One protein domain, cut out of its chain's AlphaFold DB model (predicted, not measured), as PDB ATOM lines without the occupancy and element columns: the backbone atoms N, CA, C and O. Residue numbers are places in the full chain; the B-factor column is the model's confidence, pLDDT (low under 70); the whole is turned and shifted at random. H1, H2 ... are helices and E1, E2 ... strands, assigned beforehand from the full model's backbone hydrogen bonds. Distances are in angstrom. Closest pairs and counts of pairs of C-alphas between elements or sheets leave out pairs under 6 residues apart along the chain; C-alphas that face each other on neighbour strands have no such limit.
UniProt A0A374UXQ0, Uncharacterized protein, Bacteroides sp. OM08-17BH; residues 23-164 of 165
ATOM      1  N   ALA A  23      62.513  40.997  -4.674       84.69
ATOM      2  CA  ALA A  23      61.371  40.131  -4.968       84.69
ATOM      3  C   ALA A  23      60.440  40.718  -6.048       84.69
ATOM      4  O   ALA A  23      59.952  39.985  -6.912       84.69
ATOM      5  N   ASP A  24      60.231  42.036  -6.040       82.25
ATOM      6  CA  ASP A  24      59.436  42.738  -7.053       82.25
ATOM      7  C   ASP A  24      60.121  42.687  -8.429       82.25
ATOM      8  O   ASP A  24      59.467  42.420  -9.441       82.25
ATOM      9  N   ILE A  25      61.446  42.884  -8.479       84.81
ATOM     10  CA  ILE A  25      62.243  42.750  -9.709       84.81
ATOM     11  C   ILE A  25      62.186  41.316 -10.237       84.81
ATOM     12  O   ILE A  25      61.934  41.117 -11.426       84.81
ATOM     13  N   ASP A  26      62.382  40.320  -9.373       87.69
ATOM     14  CA  ASP A  26      62.359  38.908  -9.759       87.69
ATOM     15  C   ASP A  26      60.977  38.510 -10.304       87.69
ATOM     16  O   ASP A  26      60.878  37.835 -11.333       87.69
ATOM     17  N   THR A  27      59.904  39.001  -9.673       85.25
ATOM     18  CA  THR A  27      58.522  38.809 -10.137       85.25
ATOM     19  C   THR A  27      58.305  39.449 -11.505       85.25
ATOM     20  O   THR A  27      57.777  38.804 -12.412       85.25
ATOM     21  N   PHE A  28      58.743  40.696 -11.697       84.31
ATOM     22  CA  PHE A  28      58.616  41.374 -12.987       84.31
ATOM     23  C   PHE A  28      59.373  40.637 -14.101       84.31
ATOM     24  O   PHE A  28      58.818  40.421 -15.178       84.31
ATOM     25  N   LEU A  29      60.609  40.201 -13.841       88.38
ATOM     26  CA  LEU A  29      61.417  39.451 -14.808       88.38
ATOM     27  C   LEU A  29      60.788  38.096 -15.158       88.38
ATOM     28  O   LEU A  29      60.793  37.703 -16.327       88.38
ATOM     29  N   TYR A  30      60.211  37.402 -14.174       89.50
ATOM     30  CA  TYR A  30      59.456  36.170 -14.406       89.50
ATOM     31  C   TYR A  30      58.259  36.407 -15.338       89.50
ATOM     32  O   TYR A  30      58.104  35.700 -16.338       89.50
ATOM     33  N   LEU A  31      57.448  37.432 -15.059       86.75
ATOM     34  CA  LEU A  31      56.285  37.775 -15.881       86.75
ATOM     35  C   LEU A  31      56.691  38.225 -17.290       86.75
ATOM     36  O   LEU A  31      56.041  37.850 -18.263       86.75
ATOM     37  N   GLN A  32      57.799  38.957 -17.425       88.12
ATOM     38  CA  GLN A  32      58.340  39.352 -18.724       88.12
ATOM     39  C   GLN A  32      58.759  38.136 -19.561       88.12
ATOM     40  O   GLN A  32      58.387  38.029 -20.729       88.12
ATOM     41  N   ALA A  33      59.479  37.180 -18.968       91.12
ATOM     42  CA  ALA A  33      59.872  35.950 -19.658       91.12
ATOM     43  C   ALA A  33      58.656  35.094 -20.061       91.12
ATOM     44  O   ALA A  33      58.638  34.478 -21.137       91.12
ATOM     45  N   LYS A  34      57.620  35.072 -19.215       89.06
ATOM     46  CA  LYS A  34      56.343  34.417 -19.510       89.06
ATOM     47  C   LYS A  34      55.645  35.083 -20.702       89.06
ATOM     48  O   LYS A  34      55.353  34.397 -21.679       89.06
ATOM     49  N   HIS A  35      55.502  36.410 -20.690       89.56
ATOM     50  CA  HIS A  35      54.927  37.200 -21.788       89.56
ATOM     51  C   HIS A  35      55.638  36.964 -23.123       89.56
ATOM     52  O   HIS A  35      54.998  36.730 -24.149       89.56
ATOM     53  N   GLU A  36      56.972  36.931 -23.126       91.88
ATOM     54  CA  GLU A  36      57.749  36.613 -24.328       91.88
ATOM     55  C   GLU A  36      57.463  35.207 -24.873       91.88
ATOM     56  O   GLU A  36      57.444  34.994 -26.091       91.88
ATOM     57  N   THR A  37      57.257  34.233 -23.986       91.38
ATOM     58  CA  THR A  37      56.915  32.854 -24.359       91.38
ATOM     59  C   THR A  37      55.518  32.784 -24.970       91.38
ATOM     60  O   THR A  37      55.317  32.142 -26.002       91.38
ATOM     61  N   GLU A  38      54.572  33.513 -24.391       90.44
ATOM     62  CA  GLU A  38      53.193  33.623 -24.862       90.44
ATOM     63  C   GLU A  38      53.108  34.303 -26.240       90.44
ATOM     64  O   GLU A  38      52.426  33.805 -27.141       90.44
ATOM     65  N   ILE A  39      53.885  35.371 -26.466       92.00
ATOM     66  CA  ILE A  39      54.026  36.013 -27.785       92.00
ATOM     67  C   ILE A  39      54.564  35.018 -28.820       92.00
ATOM     68  O   ILE A  39      54.038  34.941 -29.933       92.00
ATOM     69  N   LYS A  40      55.601  34.241 -28.475       92.38
ATOM     70  CA  LYS A  40      56.163  33.225 -29.382       92.38
ATOM     71  C   LYS A  40      55.103  32.191 -29.766       92.38
ATOM     72  O   LYS A  40      54.954  31.920 -30.955       92.38
ATOM     73  N   ALA A  41      54.331  31.691 -28.800       89.50
ATOM     74  CA  ALA A  41      53.248  30.737 -29.048       89.50
ATOM     75  C   ALA A  41      52.165  31.301 -29.991       89.50
ATOM     76  O   ALA A  41      51.689  30.610 -30.901       89.50
ATOM     77  N   LEU A  42      51.805  32.578 -29.823       89.50
ATOM     78  CA  LEU A  42      50.831  33.257 -30.678       89.50
ATOM     79  C   LEU A  42      51.349  33.447 -32.114       89.50
ATOM     80  O   LEU A  42      50.608  33.245 -33.080       89.50
ATOM     81  N   ILE A  43      52.633  33.784 -32.271       91.31
ATOM     82  CA  ILE A  43      53.281  33.902 -33.583       91.31
ATOM     83  C   ILE A  43      53.250  32.554 -34.313       91.31
ATOM     84  O   ILE A  43      52.833  32.515 -35.473       91.31
ATOM     85  N   THR A  44      53.632  31.466 -33.634       91.19
ATOM     86  CA  THR A  44      53.761  30.120 -34.226       91.19
ATOM     87  C   THR A  44      52.436  29.440 -34.546       91.19
ATOM     88  O   THR A  44      52.414  28.500 -35.328       91.19
ATOM     89  N   THR A  45      51.337  29.887 -33.945       89.00
ATOM     90  CA  THR A  45      50.004  29.323 -34.185       89.00
ATOM     91  C   THR A  45      49.544  29.577 -35.624       89.00
ATOM     92  O   THR A  45      49.579  30.715 -36.069       89.00
ATOM     93  N   ASP A  46      49.029  28.587 -36.350       87.25
ATOM     94  CA  ASP A  46      48.605  28.801 -37.746       87.25
ATOM     95  C   ASP A  46      47.360  29.697 -37.867       87.25
ATOM     96  O   ASP A  46      47.319  30.632 -38.672       87.25
ATOM     97  N   THR A  47      46.357  29.454 -37.023       90.25
ATOM     98  CA  THR A  47      45.041  30.105 -37.079       90.25
ATOM     99  C   THR A  47      44.649  30.697 -35.734       90.25
ATOM    100  O   THR A  47      44.789  30.041 -34.707       90.25
ATOM    101  N   LEU A  48      44.084  31.903 -35.748       95.12
ATOM    102  CA  LEU A  48      43.503  32.537 -34.566       95.12
ATOM    103  C   LEU A  48      42.025  32.796 -34.827       95.12
ATOM    104  O   LEU A  48      41.661  33.285 -35.900       95.12
ATOM    105  N   TYR A  49      41.184  32.489 -33.852       95.75
ATOM    106  CA  TYR A  49      39.750  32.719 -33.930       95.75
ATOM    107  C   TYR A  49      39.328  33.765 -32.910       95.75
ATOM    108  O   TYR A  49      39.904  33.838 -31.831       95.75
ATOM    109  N   LEU A  50      38.310  34.547 -33.251       95.62
ATOM    110  CA  LEU A  50      37.613  35.457 -32.353       95.62
ATOM    111  C   LEU A  50      36.327  34.794 -31.847       95.62
ATOM    112  O   LEU A  50      35.576  34.212 -32.630       95.62
ATOM    113  N   VAL A  51      36.052  34.941 -30.557       93.12
ATOM    114  CA  VAL A  51      34.782  34.577 -29.929       93.12
ATOM    115  C   VAL A  51      34.107  35.844 -29.423       93.12
ATOM    116  O   VAL A  51      34.698  36.632 -28.681       93.12
ATOM    117  N   ASP A  52      32.854  36.034 -29.833       92.62
ATOM    118  CA  ASP A  52      32.008  37.111 -29.326       92.62
ATOM    119  C   ASP A  52      31.701  36.884 -27.841       92.62
ATOM    120  O   ASP A  52      31.324  35.785 -27.435       92.62
ATOM    121  N   ARG A  53      31.784  37.945 -27.042       87.44
ATOM    122  CA  ARG A  53      31.568  37.925 -25.591       87.44
ATOM    123  C   ARG A  53      30.230  37.325 -25.153       87.44
ATOM    124  O   ARG A  53      30.132  36.786 -24.061       87.44
ATOM    125  N   LYS A  54      29.194  37.371 -25.999       88.88
ATOM    126  CA  LYS A  54      27.886  36.749 -25.702       88.88
ATOM    127  C   LYS A  54      27.905  35.215 -25.718       88.88
ATOM    128  O   LYS A  54      26.955  34.595 -25.248       88.88
ATOM    129  N   TYR A  55      28.948  34.618 -26.293       89.81
ATOM    130  CA  TYR A  55      29.168  33.171 -26.342       89.81
ATOM    131  C   TYR A  55      30.258  32.716 -25.370       89.81
ATOM    132  O   TYR A  55      30.719  31.579 -25.458       89.81
ATOM    133  N   VAL A  56      30.681  33.602 -24.469       84.88
ATOM    134  CA  VAL A  56      31.638  33.310 -23.407       84.88
ATOM    135  C   VAL A  56      30.855  33.034 -22.131       84.88
ATOM    136  O   VAL A  56      30.008  33.828 -21.724       84.88
ATOM    137  N   TYR A  57      31.134  31.897 -21.502       78.94
ATOM    138  CA  TYR A  57      30.485  31.460 -20.274       78.94
ATOM    139  C   TYR A  57      31.508  31.312 -19.161       78.94
ATOM    140  O   TYR A  57      32.570  30.709 -19.330       78.94
ATOM    141  N   ALA A  58      31.139  31.816 -17.994       69.12
ATOM    142  CA  ALA A  58      31.953  31.751 -16.801       69.12
ATOM    143  C   ALA A  58      31.357  30.774 -15.798       69.12
ATOM    144  O   ALA A  58      30.188  30.898 -15.420       69.12
ATOM    145  N   TYR A  59      32.171  29.833 -15.331       62.28
ATOM    146  CA  TYR A  59      31.801  28.968 -14.219       62.28
ATOM    147  C   TYR A  59      32.351  29.524 -12.904       62.28
ATOM    148  O   TYR A  59      33.403  30.164 -12.859       62.28
ATOM    149  N   LYS A  60      31.641  29.269 -11.797       54.59
ATOM    150  CA  LYS A  60      32.160  29.567 -10.454       54.59
ATOM    151  C   LYS A  60      33.482  28.813 -10.266       54.59
ATOM    152  O   LYS A  60      33.478  27.588 -10.334       54.59
ATOM    153  N   GLY A  61      34.573  29.542 -10.029       52.66
ATOM    154  CA  GLY A  61      35.920  28.971  -9.891       52.66
ATOM    155  C   GLY A  61      36.940  29.395 -10.954       52.66
ATOM    156  O   GLY A  61      37.920  28.685 -11.121       52.66
ATOM    157  N   TYR A  62      36.737  30.530 -11.638       59.34
ATOM    158  CA  TYR A  62      37.694  31.136 -12.591       59.34
ATOM    159  C   TYR A  62      37.944  30.349 -13.887       59.34
ATOM    160  O   TYR A  62      38.902  30.616 -14.599       59.34
ATOM    161  N   HIS A  63      37.058  29.417 -14.243       65.62
ATOM    162  CA  HIS A  63      37.132  28.737 -15.535       65.62
ATOM    163  C   HIS A  63      36.340  29.505 -16.595       65.62
ATOM    164  O   HIS A  63      35.124  29.696 -16.453       65.62
ATOM    165  N   ILE A  64      37.028  29.914 -17.663       74.00
ATOM    166  CA  ILE A  64      36.411  30.484 -18.857       74.00
ATOM    167  C   ILE A  64      36.086  29.338 -19.813       74.00
ATOM    168  O   ILE A  64      36.875  28.429 -20.049       74.00
ATOM    169  N   SER A  65      34.882  29.369 -20.366       80.19
ATOM    170  CA  SER A  65      34.456  28.464 -21.429       80.19
ATOM    171  C   SER A  65      33.753  29.260 -22.520       80.19
ATOM    172  O   SER A  65      33.354  30.406 -22.310       80.19
ATOM    173  N   TYR A  66      33.599  28.669 -23.697       85.12
ATOM    174  CA  TYR A  66      32.921  29.316 -24.811       85.12
ATOM    175  C   TYR A  66      32.222  28.302 -25.711       85.12
ATOM    176  O   TYR A  66      32.570  27.121 -25.723       85.12
ATOM    177  N   ASP A  67      31.237  28.765 -26.479       87.94
ATOM    178  CA  ASP A  67      30.632  27.958 -27.541       87.94
ATOM    179  C   ASP A  67      31.627  27.824 -28.707       87.94
ATOM    180  O   ASP A  67      31.788  28.731 -29.531       87.94
ATOM    181  N   ASN A  68      32.313  26.680 -28.781       86.50
ATOM    182  CA  ASN A  68      33.307  26.401 -29.818       86.50
ATOM    183  C   ASN A  68      32.709  26.301 -31.234       86.50
ATOM    184  O   ASN A  68      33.447  26.346 -32.215       86.50
ATOM    185  N   THR A  69      31.379  26.254 -31.371       88.31
ATOM    186  CA  THR A  69      30.693  26.332 -32.669       88.31
ATOM    187  C   THR A  69      30.526  27.772 -33.168       88.31
ATOM    188  O   THR A  69      30.122  27.989 -34.312       88.31
ATOM    189  N   LYS A  70      30.833  28.769 -32.326       92.88
ATOM    190  CA  LYS A  70      30.681  30.211 -32.609       92.88
ATOM    191  C   LYS A  70      32.013  30.935 -32.787       92.88
ATOM    192  O   LYS A  70      32.071  32.157 -32.673       92.88
ATOM    193  N   VAL A  71      33.075  30.190 -33.084       93.44
ATOM    194  CA  VAL A  71      34.398  30.743 -33.383       93.44
ATOM    195  C   VAL A  71      34.422  31.386 -34.771       93.44
ATOM    196  O   VAL A  71      33.888  30.848 -35.741       93.44
ATOM    197  N   ILE A  72      35.063  32.548 -34.877       96.00
ATOM    198  CA  ILE A  72      35.162  33.320 -36.116       96.00
ATOM    199  C   ILE A  72      36.626  33.329 -36.563       96.00
ATOM    200  O   ILE A  72      37.456  33.913 -35.865       96.00
ATOM    201  N   PRO A  73      36.985  32.698 -37.695       95.94
ATOM    202  CA  PRO A  73      38.372  32.653 -38.142       95.94
ATOM    203  C   PRO A  73      38.857  34.049 -38.530       95.94
ATOM    204  O   PRO A  73      38.241  34.729 -39.353       95.94
ATOM    205  N   LEU A  74      39.991  34.463 -37.968       97.12
ATOM    206  CA  LEU A  74      40.658  35.693 -38.368       97.12
ATOM    207  C   LEU A  74      41.524  35.450 -39.602       97.12
ATOM    208  O   LEU A  74      42.182  34.420 -39.747       97.12
ATOM    209  N   THR A  75      41.581  36.448 -40.480       97.25
ATOM    210  CA  THR A  75      42.563  36.451 -41.571       97.25
ATOM    211  C   THR A  75      43.986  36.552 -41.014       97.25
ATOM    212  O   THR A  75      44.200  37.083 -39.922       97.25
ATOM    213  N   SER A  76      45.000  36.142 -41.786       96.00
ATOM    214  CA  SER A  76      46.407  36.245 -41.361       96.00
ATOM    215  C   SER A  76      46.806  37.674 -40.963       96.00
ATOM    216  O   SER A  76      47.556  37.865 -40.008       96.00
ATOM    217  N   LYS A  77      46.254  38.691 -41.643       97.38
ATOM    218  CA  LYS A  77      46.483  40.110 -41.327       97.38
ATOM    219  C   LYS A  77      45.833  40.533 -40.007       97.38
ATOM    220  O   LYS A  77      46.411  41.312 -39.251       97.38
ATOM    221  N   GLU A  78      44.628  40.045 -39.732       98.19
ATOM    222  CA  GLU A  78      43.923  40.317 -38.477       98.19
ATOM    223  C   GLU A  78      44.632  39.627 -37.310       98.19
ATOM    224  O   GLU A  78      44.947  40.298 -36.332       98.19
ATOM    225  N   LYS A  79      45.011  38.348 -37.456       96.50
ATOM    226  CA  LYS A  79      45.867  37.641 -36.489       96.50
ATOM    227  C   LYS A  79      47.144  38.431 -36.199       96.50
ATOM    228  O   LYS A  79      47.480  38.642 -35.035       96.50
ATOM    229  N   GLN A  80      47.852  38.874 -37.241       96.62
ATOM    230  CA  GLN A  80      49.079  39.653 -37.074       96.62
ATOM    231  C   GLN A  80      48.818  40.952 -36.307       96.62
ATOM    232  O   GLN A  80      49.577  41.294 -35.413       96.62
ATOM    233  N   THR A  81      47.697  41.624 -36.575       97.94
ATOM    234  CA  THR A  81      47.300  42.830 -35.837       97.94
ATOM    235  C   THR A  81      47.083  42.555 -34.346       97.94
ATOM    236  O   THR A  81      47.540  43.350 -33.529       97.94
ATOM    237  N   ILE A  82      46.419  41.449 -33.982       97.19
ATOM    238  CA  ILE A  82      46.249  41.043 -32.573       97.19
ATOM    239  C   ILE A  82      47.605  40.724 -31.935       97.19
ATOM    240  O   ILE A  82      47.899  41.186 -30.837       97.19
ATOM    241  N   THR A  83      48.449  39.984 -32.656       95.69
ATOM    242  CA  THR A  83      49.778  39.566 -32.188       95.69
ATOM    243  C   THR A  83      50.686  40.765 -31.933       95.69
ATOM    244  O   THR A  83      51.289  40.863 -30.868       95.69
ATOM    245  N   ASP A  84      50.747  41.705 -32.876       97.38
ATOM    246  CA  ASP A  84      51.546  42.920 -32.744       97.38
ATOM    247  C   ASP A  84      51.006  43.816 -31.622       97.38
ATOM    248  O   ASP A  84      51.786  44.373 -30.859       97.38
ATOM    249  N   ALA A  85      49.680  43.930 -31.477       97.25
ATOM    250  CA  ALA A  85      49.085  44.693 -30.383       97.25
ATOM    251  C   ALA A  85      49.473  44.123 -29.013       97.25
ATOM    252  O   ALA A  85      49.846  44.886 -28.127       97.25
ATOM    253  N   TYR A  86      49.408  42.800 -28.851       95.06
ATOM    254  CA  TYR A  86      49.781  42.123 -27.611       95.06
ATOM    255  C   TYR A  86      51.285  42.220 -27.320       95.06
ATOM    256  O   TYR A  86      51.685  42.476 -26.188       95.06
ATOM    257  N   LYS A  87      52.121  42.078 -28.354       95.38
ATOM    258  CA  LYS A  87      53.580  42.210 -28.257       95.38
ATOM    259  C   LYS A  87      54.028  43.619 -27.864       95.38
ATOM    260  O   LYS A  87      54.958  43.767 -27.083       95.38
ATOM    261  N   GLU A  88      53.397  44.643 -28.430       95.06
ATOM    262  CA  GLU A  88      53.715  46.057 -28.183       95.06
ATOM    263  C   GLU A  88      52.986  46.622 -26.950       95.06
ATOM    264  O   GLU A  88      53.033  47.827 -26.692       95.06
ATOM    265  N   GLY A  89      52.240  45.780 -26.231       91.38
ATOM    266  CA  GLY A  89      51.555  46.159 -25.007       91.38
ATOM    267  C   GLY A  89      52.501  46.227 -23.809       91.38
ATOM    268  O   GLY A  89      53.548  45.582 -23.771       91.38
ATOM    269  N   THR A  90      52.109  47.011 -22.813       90.19
ATOM    270  CA  THR A  90      52.854  47.176 -21.565       90.19
ATOM    271  C   THR A  90      52.324  46.216 -20.512       90.19
ATOM    272  O   THR A  90      51.120  46.192 -20.246       90.19
ATOM    273  N   LEU A  91      53.239  45.477 -19.883       86.88
ATOM    274  CA  LEU A  91      52.955  44.627 -18.732       86.88
ATOM    275  C   LEU A  91      52.554  45.478 -17.522       86.88
ATOM    276  O   LEU A  91      53.351  46.271 -17.020       86.88
ATOM    277  N   GLY A  92      51.322  45.299 -17.058       76.88
ATOM    278  CA  GLY A  92      50.857  45.748 -15.755       76.88
ATOM    279  C   GLY A  92      50.862  44.567 -14.792       76.88
ATOM    280  O   GLY A  92      50.128  43.601 -15.002       76.88
ATOM    281  N   ILE A  93      51.684  44.630 -13.742       65.44
ATOM    282  CA  ILE A  93      51.624  43.640 -12.665       65.44
ATOM    283  C   ILE A  93      50.313  43.884 -11.918       65.44
ATOM    284  O   ILE A  93      50.118  44.968 -11.363       65.44
ATOM    285  N   SER A  94      49.427  42.888 -11.893       55.06
ATOM    286  CA  SER A  94      48.250  42.907 -11.025       55.06
ATOM    287  C   SER A  94      48.704  42.606  -9.595       55.06
ATOM    288  O   SER A  94      48.468  41.531  -9.051       55.06
ATOM    289  N   VAL A  95      49.450  43.534  -8.990       42.47
ATOM    290  CA  VAL A  95      49.661  43.515  -7.543       42.47
ATOM    291  C   VAL A  95      48.290  43.822  -6.950       42.47
ATOM    292  O   VAL A  95      47.659  44.783  -7.377       42.47
ATOM    293  N   ASN A  96      47.805  42.981  -6.039       40.38
ATOM    294  CA  ASN A  96      46.450  42.984  -5.470       40.38
ATOM    295  C   ASN A  96      46.031  44.268  -4.710       40.38
ATOM    296  O   ASN A  96      45.218  44.187  -3.797       40.38
ATOM    297  N   ASP A  97      46.528  45.452  -5.063       36.56
ATOM    298  CA  ASP A  97      46.123  46.707  -4.457       36.56
ATOM    299  C   ASP A  97      46.097  47.880  -5.456       36.56
ATOM    300  O   ASP A  97      47.081  48.246  -6.093       36.56
ATOM    301  N   VAL A  98      44.926  48.525  -5.486       34.62
ATOM    302  CA  VAL A  98      44.636  49.868  -6.020       34.62
ATOM    303  C   VAL A  98      44.586  50.027  -7.545       34.62
ATOM    304  O   VAL A  98      45.202  50.921  -8.108       34.62
ATOM    305  N   VAL A  99      43.652  49.329  -8.192       31.36
ATOM    306  CA  VAL A  99      42.524  50.060  -8.789       31.36
ATOM    307  C   VAL A  99      41.263  49.253  -8.533       31.36
ATOM    308  O   VAL A  99      41.115  48.127  -8.996       31.36
ATOM    309  N   ASN A 100      40.326  49.860  -7.813       30.53
ATOM    310  CA  ASN A 100      38.937  49.433  -7.743       30.53
ATOM    311  C   ASN A 100      38.285  49.677  -9.123       30.53
ATOM    312  O   ASN A 100      37.374  50.493  -9.256       30.53
ATOM    313  N   TYR A 101      38.799  49.026 -10.176       36.44
ATOM    314  CA  TYR A 101      38.062  48.797 -11.411       36.44
ATOM    315  C   TYR A 101      36.998  47.800 -11.005       36.44
ATOM    316  O   TYR A 101      37.236  46.597 -11.053       36.44
ATOM    317  N   ALA A 102      35.906  48.348 -10.462       31.25
ATOM    318  CA  ALA A 102      34.709  47.662 -10.016       31.25
ATOM    319  C   ALA A 102      34.568  46.368 -10.796       31.25
ATOM    320  O   ALA A 102      34.230  46.465 -11.969       31.25
ATOM    321  N   ALA A 103      34.952  45.251 -10.153       36.09
ATOM    322  CA  ALA A 103      35.058  43.904 -10.698       36.09
ATOM    323  C   ALA A 103      34.436  43.831 -12.090       36.09
ATOM    324  O   ALA A 103      33.254  43.504 -12.197       36.09
ATOM    325  N   ILE A 104      35.177  44.245 -13.134       42.19
ATOM    326  CA  ILE A 104      34.664  44.075 -14.488       42.19
ATOM    327  C   ILE A 104      34.656  42.574 -14.566       42.19
ATOM    328  O   ILE A 104      35.740  41.985 -14.493       42.19
ATOM    329  N   PRO A 105      33.476  41.937 -14.581       44.75
ATOM    330  CA  PRO A 105      33.468  40.506 -14.570       44.75
ATOM    331  C   PRO A 105      34.306  40.138 -15.783       44.75
ATOM    332  O   PRO A 105      34.082  40.676 -16.875       44.75
ATOM    333  N   THR A 106      35.265  39.235 -15.615       50.16
ATOM    334  CA  THR A 106      36.082  38.642 -16.686       50.16
ATOM    335  C   THR A 106      35.210  38.047 -17.826       50.16
ATOM    336  O   THR A 106      35.703  37.558 -18.838       50.16
ATOM    337  N   PHE A 107      33.886  38.169 -17.682       55.69
ATOM    338  CA  PHE A 107      32.730  37.585 -18.332       55.69
ATOM    339  C   PHE A 107      32.006  38.557 -19.299       55.69
ATOM    340  O   PHE A 107      30.874  38.298 -19.690       55.69
ATOM    341  N   TYR A 108      32.661  39.653 -19.715       67.62
ATOM    342  CA  TYR A 108      32.258  40.507 -20.856       67.62
ATOM    343  C   TYR A 108      33.394  40.733 -21.868       67.62
ATOM    344  O   TYR A 108      33.422  41.740 -22.584       67.62
ATOM    345  N   THR A 109      34.352  39.813 -21.917       83.12
ATOM    346  CA  THR A 109      35.539  39.926 -22.767       83.12
ATOM    347  C   THR A 109      35.348  39.191 -24.088       83.12
ATOM    348  O   THR A 109      34.600  38.220 -24.188       83.12
ATOM    349  N   TYR A 110      36.019  39.676 -25.126       90.62
ATOM    350  CA  TYR A 110      36.188  38.918 -26.361       90.62
ATOM    351  C   TYR A 110      37.328  37.927 -26.164       90.62
ATOM    352  O   TYR A 110      38.332  38.289 -25.550       90.62
ATOM    353  N   LEU A 111      37.211  36.709 -26.696       91.62
ATOM    354  CA  LEU A 111      38.308  35.738 -26.626       91.62
ATOM    355  C   LEU A 111      38.984  35.587 -27.980       91.62
ATOM    356  O   LEU A 111      38.328  35.576 -29.022       91.62
ATOM    357  N   PHE A 112      40.296  35.404 -27.939       92.75
ATOM    358  CA  PHE A 112      41.095  34.915 -29.043       92.75
ATOM    359  C   PHE A 112      41.612  33.516 -28.709       92.75
ATOM    360  O   PHE A 112      42.248  33.306 -27.673       92.75
ATOM    361  N   VAL A 113      41.315  32.557 -29.582       90.94
ATOM    362  CA  VAL A 113      41.527  31.124 -29.325       90.94
ATOM    363  C   VAL A 113      42.240  30.446 -30.496       90.94
ATOM    364  O   VAL A 113      42.129  30.896 -31.641       90.94
ATOM    365  N   THR A 114      42.968  29.363 -30.219       86.00
ATOM    366  CA  THR A 114      43.576  28.478 -31.225       86.00
ATOM    367  C   THR A 114      43.068  27.057 -31.050       86.00
ATOM    368  O   THR A 114      43.262  26.454 -29.997       86.00
ATOM    369  N   GLY A 115      42.388  26.515 -32.062       75.06
ATOM    370  CA  GLY A 115      41.693  25.235 -31.918       75.06
ATOM    371  C   GLY A 115      40.753  25.253 -30.704       75.06
ATOM    372  O   GLY A 115      39.899  26.134 -30.599       75.06
ATOM    373  N   ASP A 116      40.971  24.322 -29.775       66.38
ATOM    374  CA  ASP A 116      40.222  24.207 -28.514       66.38
ATOM    375  C   ASP A 116      40.911  24.906 -27.325       66.38
ATOM    376  O   ASP A 116      40.453  24.805 -26.187       66.38
ATOM    377  N   THR A 117      42.021  25.608 -27.566       72.75
ATOM    378  CA  THR A 117      42.823  26.253 -26.523       72.75
ATOM    379  C   THR A 117      42.557  27.752 -26.489       72.75
ATOM    380  O   THR A 117      42.799  28.486 -27.456       72.75
ATOM    381  N   PHE A 118      42.105  28.226 -25.334       68.75
ATOM    382  CA  PHE A 118      42.018  29.645 -25.030       68.75
ATOM    383  C   PHE A 118      43.415  30.274 -24.930       68.75
ATOM    384  O   PHE A 118      44.283  29.735 -24.245       68.75
ATOM    385  N   ILE A 119      43.636  31.406 -25.615       79.50
ATOM    386  CA  ILE A 119      44.921  32.119 -25.570       79.50
ATOM    387  C   ILE A 119      44.784  33.483 -24.898       79.50
ATOM    388  O   ILE A 119      45.494  33.748 -23.936       79.50
ATOM    389  N   LEU A 120      43.922  34.367 -25.409       88.38
ATOM    390  CA  LEU A 120      43.832  35.749 -24.929       88.38
ATOM    391  C   LEU A 120      42.390  36.160 -24.685       88.38
ATOM    392  O   LEU A 120      41.549  35.986 -25.564       88.38
ATOM    393  N   SER A 121      42.116  36.805 -23.559       88.19
ATOM    394  CA  SER A 121      40.925  37.644 -23.422       88.19
ATOM    395  C   SER A 121      41.266  39.086 -23.767       88.19
ATOM    396  O   SER A 121      42.407  39.526 -23.623       88.19
ATOM    397  N   TYR A 122      40.267  39.824 -24.241       89.75
ATOM    398  CA  TYR A 122      40.391  41.230 -24.572       89.75
ATOM    399  C   TYR A 122      39.203  42.036 -24.069       89.75
ATOM    400  O   TYR A 122      38.041  41.712 -24.344       89.75
ATOM    401  N   ASN A 123      39.513  43.137 -23.392       86.88
ATOM    402  CA  ASN A 123      38.544  44.145 -23.003       86.88
ATOM    403  C   ASN A 123      39.173  45.535 -23.065       86.88
ATOM    404  O   ASN A 123      40.164  45.798 -22.394       86.88
ATOM    405  N   TYR A 124      38.596  46.412 -23.884       86.19
ATOM    406  CA  TYR A 124      38.888  47.848 -23.912       86.19
ATOM    407  C   TYR A 124      40.385  48.226 -23.871       86.19
ATOM    408  O   TYR A 124      40.827  49.091 -23.118       86.19
ATOM    409  N   GLY A 125      41.197  47.585 -24.714       88.75
ATOM    410  CA  GLY A 125      42.639  47.854 -24.780       88.75
ATOM    411  C   GLY A 125      43.483  47.119 -23.736       88.75
ATOM    412  O   GLY A 125      44.660  47.434 -23.586       88.75
ATOM    413  N   ILE A 126      42.916  46.133 -23.053       88.94
ATOM    414  CA  ILE A 126      43.624  45.261 -22.120       88.94
ATOM    415  C   ILE A 126      43.513  43.828 -22.631       88.94
ATOM    416  O   ILE A 126      42.416  43.363 -22.950       88.94
ATOM    417  N   PHE A 127      44.650  43.143 -22.714       89.75
ATOM    418  CA  PHE A 127      44.727  41.705 -22.933       89.75
ATOM    419  C   PHE A 127      45.083  40.979 -21.636       89.75
ATOM    420  O   PHE A 127      45.894  41.483 -20.859       89.75
ATOM    421  N   LYS A 128      44.549  39.769 -21.452       85.69
ATOM    422  CA  LYS A 128      45.023  38.804 -20.445       85.69
ATOM    423  C   LYS A 128      45.257  37.454 -21.109       85.69
ATOM    424  O   LYS A 128      44.485  37.092 -21.999       85.69
ATOM    425  N   TYR A 129      46.300  36.736 -20.703       80.56
ATOM    426  CA  TYR A 129      46.648  35.438 -21.283       80.56
ATOM    427  C   TYR A 129      46.128  34.276 -20.442       80.56
ATOM    428  O   TYR A 129      46.412  34.193 -19.249       80.56
ATOM    429  N   GLY A 130      45.427  33.343 -21.088       72.38
ATOM    430  CA  GLY A 130      44.854  32.172 -20.434       72.38
ATOM    431  C   GLY A 130      43.852  32.518 -19.327       72.38
ATOM    432  O   GLY A 130      43.449  33.670 -19.151       72.38
ATOM    433  N   ASP A 131      43.414  31.493 -18.597       60.12
ATOM    434  CA  ASP A 131      42.377  31.601 -17.553       60.12
ATOM    435  C   ASP A 131      42.866  32.300 -16.269       60.12
ATOM    436  O   ASP A 131      42.083  32.536 -15.351       60.12
ATOM    437  N   PHE A 132      44.163  32.615 -16.176       55.81
ATOM    438  CA  PHE A 132      44.803  33.066 -14.943       55.81
ATOM    439  C   PHE A 132      45.127  34.562 -14.988       55.81
ATOM    440  O   PHE A 132      45.896  35.033 -15.823       55.81
ATOM    441  N   GLU A 133      44.570  35.309 -14.036       62.41
ATOM    442  CA  GLU A 133      44.730  36.760 -13.867       62.41
ATOM    443  C   GLU A 133      46.089  37.131 -13.229       62.41
ATOM    444  O   GLU A 133      46.145  37.882 -12.260       62.41
ATOM    445  N   GLU A 134      47.203  36.579 -13.721       67.88
ATOM    446  CA  GLU A 134      48.529  36.886 -13.153       67.88
ATOM    447  C   GLU A 134      48.993  38.309 -13.501       67.88
ATOM    448  O   GLU A 134      49.653  38.966 -12.694       67.88
ATOM    449  N   TYR A 135      48.661  38.794 -14.700       77.56
ATOM    450  CA  TYR A 135      49.029  40.129 -15.156       77.56
ATOM    451  C   TYR A 135      48.184  40.577 -16.355       77.56
ATOM    452  O   TYR A 135      47.595  39.761 -17.069       77.56
ATOM    453  N   ASP A 136      48.181  41.888 -16.595       85.62
ATOM    454  CA  ASP A 136      47.460  42.520 -17.696       85.62
ATOM    455  C   ASP A 136      48.444  43.103 -18.715       85.62
ATOM    456  O   ASP A 136      49.515  43.602 -18.367       85.62
ATOM    457  N   VAL A 137      48.068  43.092 -19.992       88.62
ATOM    458  CA  VAL A 137      48.823  43.740 -21.071       88.62
ATOM    459  C   VAL A 137      47.990  44.880 -21.633       88.62
ATOM    460  O   VAL A 137      47.039  44.667 -22.387       88.62
ATOM    461  N   THR A 138      48.344  46.110 -21.265       90.62
ATOM    462  CA  THR A 138      47.647  47.317 -21.731       90.62
ATOM    463  C   THR A 138      48.253  47.807 -23.038       90.62
ATOM    464  O   THR A 138      49.465  47.978 -23.144       90.62
ATOM    465  N   ILE A 139      47.418  48.087 -24.037       91.44
ATOM    466  CA  ILE A 139      47.868  48.543 -25.357       91.44
ATOM    467  C   ILE A 139      47.565  50.022 -25.582       91.44
ATOM    468  O   ILE A 139      46.599  50.584 -25.068       91.44
ATOM    469  N   SER A 140      48.375  50.665 -26.424       92.44
ATOM    470  CA  SER A 140      48.139  52.057 -26.819       92.44
ATOM    471  C   SER A 140      46.795  52.246 -27.539       92.44
ATOM    472  O   SER A 140      46.296  51.339 -28.208       92.44
ATOM    473  N   ASN A 141      46.257  53.472 -27.524       92.00
ATOM    474  CA  ASN A 141      45.029  53.825 -28.256       92.00
ATOM    475  C   ASN A 141      45.076  53.441 -29.744       92.00
ATOM    476  O   ASN A 141      44.072  53.002 -30.302       92.00
ATOM    477  N   LYS A 142      46.246  53.571 -30.383       96.25
ATOM    478  CA  LYS A 142      46.455  53.176 -31.784       96.25
ATOM    479  C   LYS A 142      46.218  51.678 -31.984       96.25
ATOM    480  O   LYS A 142      45.595  51.284 -32.967       96.25
ATOM    481  N   TRP A 143      46.734  50.846 -31.082       97.75
ATOM    482  CA  TRP A 143      46.527  49.402 -31.137       97.75
ATOM    483  C   TRP A 143      45.098  49.026 -30.758       97.75
ATOM    484  O   TRP A 143      44.487  48.238 -31.476       97.75
ATOM    485  N   ARG A 144      44.525  49.670 -29.734       95.44
ATOM    486  CA  ARG A 144      43.118  49.503 -29.349       95.44
ATOM    487  C   ARG A 144      42.181  49.712 -30.534       95.44
ATOM    488  O   ARG A 144      41.438  48.806 -30.875       95.44
ATOM    489  N   GLN A 145      42.293  50.839 -31.235       96.12
ATOM    490  CA  GLN A 145      41.458  51.134 -32.407       96.12
ATOM    491  C   GLN A 145      41.553  50.060 -33.499       96.12
ATOM    492  O   GLN A 145      40.548  49.718 -34.120       96.12
ATOM    493  N   LYS A 146      42.750  49.512 -33.739       98.25
ATOM    494  CA  LYS A 146      42.940  48.437 -34.720       98.25
ATOM    495  C   LYS A 146      42.268  47.138 -34.280       98.25
ATOM    496  O   LYS A 146      41.579  46.526 -35.090       98.25
ATOM    497  N   VAL A 147      42.452  46.734 -33.023       97.69
ATOM    498  CA  VAL A 147      41.831  45.525 -32.458       97.69
ATOM    499  C   VAL A 147      40.308  45.665 -32.453       97.69
ATOM    500  O   VAL A 147      39.602  44.807 -32.976       97.69
ATOM    501  N   GLU A 148      39.789  46.787 -31.961       95.94
ATOM    502  CA  GLU A 148      38.352  47.059 -31.915       95.94
ATOM    503  C   GLU A 148      37.736  47.156 -33.310       95.94
ATOM    504  O   GLU A 148      36.594  46.757 -33.487       95.94
ATOM    505  N   SER A 149      38.471  47.610 -34.331       97.50
ATOM    506  CA  SER A 149      37.982  47.564 -35.713       97.50
ATOM    507  C   SER A 149      37.757  46.132 -36.207       97.50
ATOM    508  O   SER A 149      36.830  45.906 -36.985       97.50
ATOM    509  N   ILE A 150      38.586  45.174 -35.782       98.31
ATOM    510  CA  ILE A 150      38.413  43.751 -36.108       98.31
ATOM    511  C   ILE A 150      37.186  43.213 -35.373       98.31
ATOM    512  O   ILE A 150      36.335  42.567 -35.976       98.31
ATOM    513  N   ILE A 151      37.046  43.541 -34.090       96.81
ATOM    514  CA  ILE A 151      35.897  43.113 -33.287       96.81
ATOM    515  C   ILE A 151      34.595  43.708 -33.836       96.81
ATOM    516  O   ILE A 151      33.643  42.970 -34.059       96.81
ATOM    517  N   LYS A 152      34.552  45.010 -34.143       95.69
ATOM    518  CA  LYS A 152      33.396  45.689 -34.760       95.69
ATOM    519  C   LYS A 152      32.965  45.025 -36.064       95.69
ATOM    520  O   LYS A 152      31.771  44.919 -36.322       95.69
ATOM    521  N   LYS A 153      33.921  44.571 -36.880       97.50
ATOM    522  CA  LYS A 153      33.642  43.887 -38.151       97.50
ATOM    523  C   LYS A 153      32.851  42.590 -37.950       97.50
ATOM    524  O   LYS A 153      31.983  42.295 -38.765       97.50
ATOM    525  N   TYR A 154      33.159  41.819 -36.909       97.25
ATOM    526  CA  TYR A 154      32.595  40.479 -36.708       97.25
ATOM    527  C   TYR A 154      31.500  40.410 -35.633       97.25
ATOM    528  O   TYR A 154      30.624  39.550 -35.702       97.25
ATOM    529  N   CYS A 155      31.522  41.320 -34.663       94.50
ATOM    530  CA  CYS A 155      30.635  41.354 -33.500       94.50
ATOM    531  C   CYS A 155      30.009  42.755 -33.299       94.50
ATOM    532  O   CYS A 155      30.105  43.300 -32.198       94.50
ATOM    533  N   PRO A 156      29.394  43.386 -34.324       93.06
ATOM    534  CA  PRO A 156      28.968  44.793 -34.269       93.06
ATOM    535  C   PRO A 156      27.909  45.082 -33.195       93.06
ATOM    536  O   PRO A 156      28.008  46.089 -32.489       93.06
ATOM    537  N   ASP A 157      26.926  44.192 -33.032       89.06
ATOM    538  CA  ASP A 157      25.845  44.366 -32.051       89.06
ATOM    539  C   ASP A 157      26.401  44.336 -30.632       89.06
ATOM    540  O   ASP A 157      26.179  45.241 -29.825       89.06
ATOM    541  N   SER A 158      27.198  43.302 -30.356       86.56
ATOM    542  CA  SER A 158      27.855  43.142 -29.075       86.56
ATOM    543  C   SER A 158      28.835  44.277 -28.839       86.56
ATOM    544  O   SER A 158      28.844  44.792 -27.738       86.56
ATOM    545  N   PHE A 159      29.579  44.755 -29.834       84.69
ATOM    546  CA  PHE A 159      30.472  45.896 -29.642       84.69
ATOM    547  C   PHE A 159      29.716  47.173 -29.244       84.69
ATOM    548  O   PHE A 159      30.105  47.845 -28.290       84.69
ATOM    549  N   SER A 160      28.614  47.488 -29.923       74.25
ATOM    550  CA  SER A 160      27.837  48.712 -29.670       74.25
ATOM    551  C   SER A 160      27.260  48.760 -28.251       74.25
ATOM    552  O   SER A 160      27.212  49.813 -27.625       74.25
ATOM    553  N   GLN A 161      26.873  47.604 -27.705       65.38
ATOM    554  CA  GLN A 161      26.392  47.490 -26.325       65.38
ATOM    555  C   GLN A 161      27.488  47.761 -25.281       65.38
ATOM    556  O   GLN A 161      27.168  48.112 -24.153       65.38
ATOM    557  N   SER A 162      28.777  47.598 -25.618       61.94
ATOM    558  CA  SER A 162      29.884  47.899 -24.685       61.94
ATOM    559  C   SER A 162      30.057  49.387 -24.472       61.94
ATOM    560  O   SER A 162      30.496  49.780 -23.408       61.94
ATOM    561  N   GLU A 163      29.756  50.201 -25.485       59.62
ATOM    562  CA  GLU A 163      29.972  51.650 -25.429       59.62
ATOM    563  C   GLU A 163      28.907  52.373 -24.580       59.62
ATOM    564  O   GLU A 163      28.990  53.584 -24.395       59.62
ATOM    565  N   GLN A 164      27.896  51.652 -24.084       50.66
ATOM    566  CA  GLN A 164      26.794  52.195 -23.280       50.66
ATOM    567  C   GLN A 164      27.021  52.089 -21.761       50.66
ATOM    568  O   GLN A 164      26.201  52.607 -21.002       50.66
TER     569      GLN A 164
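This is residues 23 to 164 of the 165 residues of an uncharacterized protein of Bacteroides sp. OM08-17BH (UniProt A0A374UXQ0). A strongly twisted sheet of seven strands has helices H1, H2 and H3 packed over one of its faces, making two layers, with the long H1 crossing it at the E9 and E5 end. A small hairpin, E2 and E3, sits next to E1 and E6, short H4 follows H3 off the sheet, and residues 96 to 103 stick out as a free loop. The printed part has 142 residues with four named helices and nine named strands, in the order H1 E1 E2 E3 E4 H2 E5 E6 E7 E8 E9 H3 H4, a mixed class. The antiparallel sheet runs E4 E1 E6 E7 E8 E9 E5. The whole is compact, with a radius of gyration of the C-alphas of 14.7 A and spans of 43 by 34 by 29 A.

Along the printed part come H1, residues 23 to 44; E1, 49 to 51; E2, 56 to 59; E3, 63 to 66; E4, 71 to 73; H2, 76 to 87; E5, 90 to 93; E6, 110 to 114; E7, 117 to 123; E8, 126 to 129; E9, 135 to 138; H3, 141 to 154; and H4, 156 to 162. H1 is on the large sheet at a height of 9.2 A, over E9 and E5, and runs across the strands at 63 degrees to E9 on the local plane. With residues 39 to 43 alone it touches H2, closest at the C-alphas of Ile 39 and Lys 87, 6.2 A, at a shallow tilt of 7 degrees, opposite ways. H2 is on the same face. The hairpin E2 and E3 has N 57 and O 65 at 2.8 A. In the large sheet, pairs within hydrogen-bond range are N 50 and O 72, 2.8 A, for E4 and E1; N 51 and O 111, 2.8 A, for E1 and E6; and N 92 and O 136, 2.8 A, for E9 and E5. E6 E7 E8 E9 form a meander, each strand the antiparallel neighbour of the one before, through three hairpins: N 112 and O 120, 2.7 A; N 121 and O 128, 2.9 A; N 137 and O 127, 2.8 A. H3 touches H2, closest at the C-alphas of Ala 85 and Trp 143, 5.4 A, at 37 degrees, only just a steep tilt. H4 is close to H3 but not clearly touching, the C-alphas of Lys 152 and Phe 159 being 5.9 A apart. In H1, H2 and H3 every O i to N i+4 pair is within hydrogen-bond range; in H4, 2 of 3.

H1 begins at C-alpha 23 (61.371, 40.131, -4.968) and is 31.8 A long. H2 measures 16.1 A, E7 18.7 A and H3 20.1 A. H4 ends at C-alpha 162 (29.884, 47.899, -24.685).

The farthest C-alphas, of Ala 23 and Asp 157, are 44.9 A apart. The printed part has no cut. The link from E5 to E6, 16 residues, is long; the others are tight. Mean pLDDT of the printed part is 81.6, and 32 residues are under 70, among them 93 to 108.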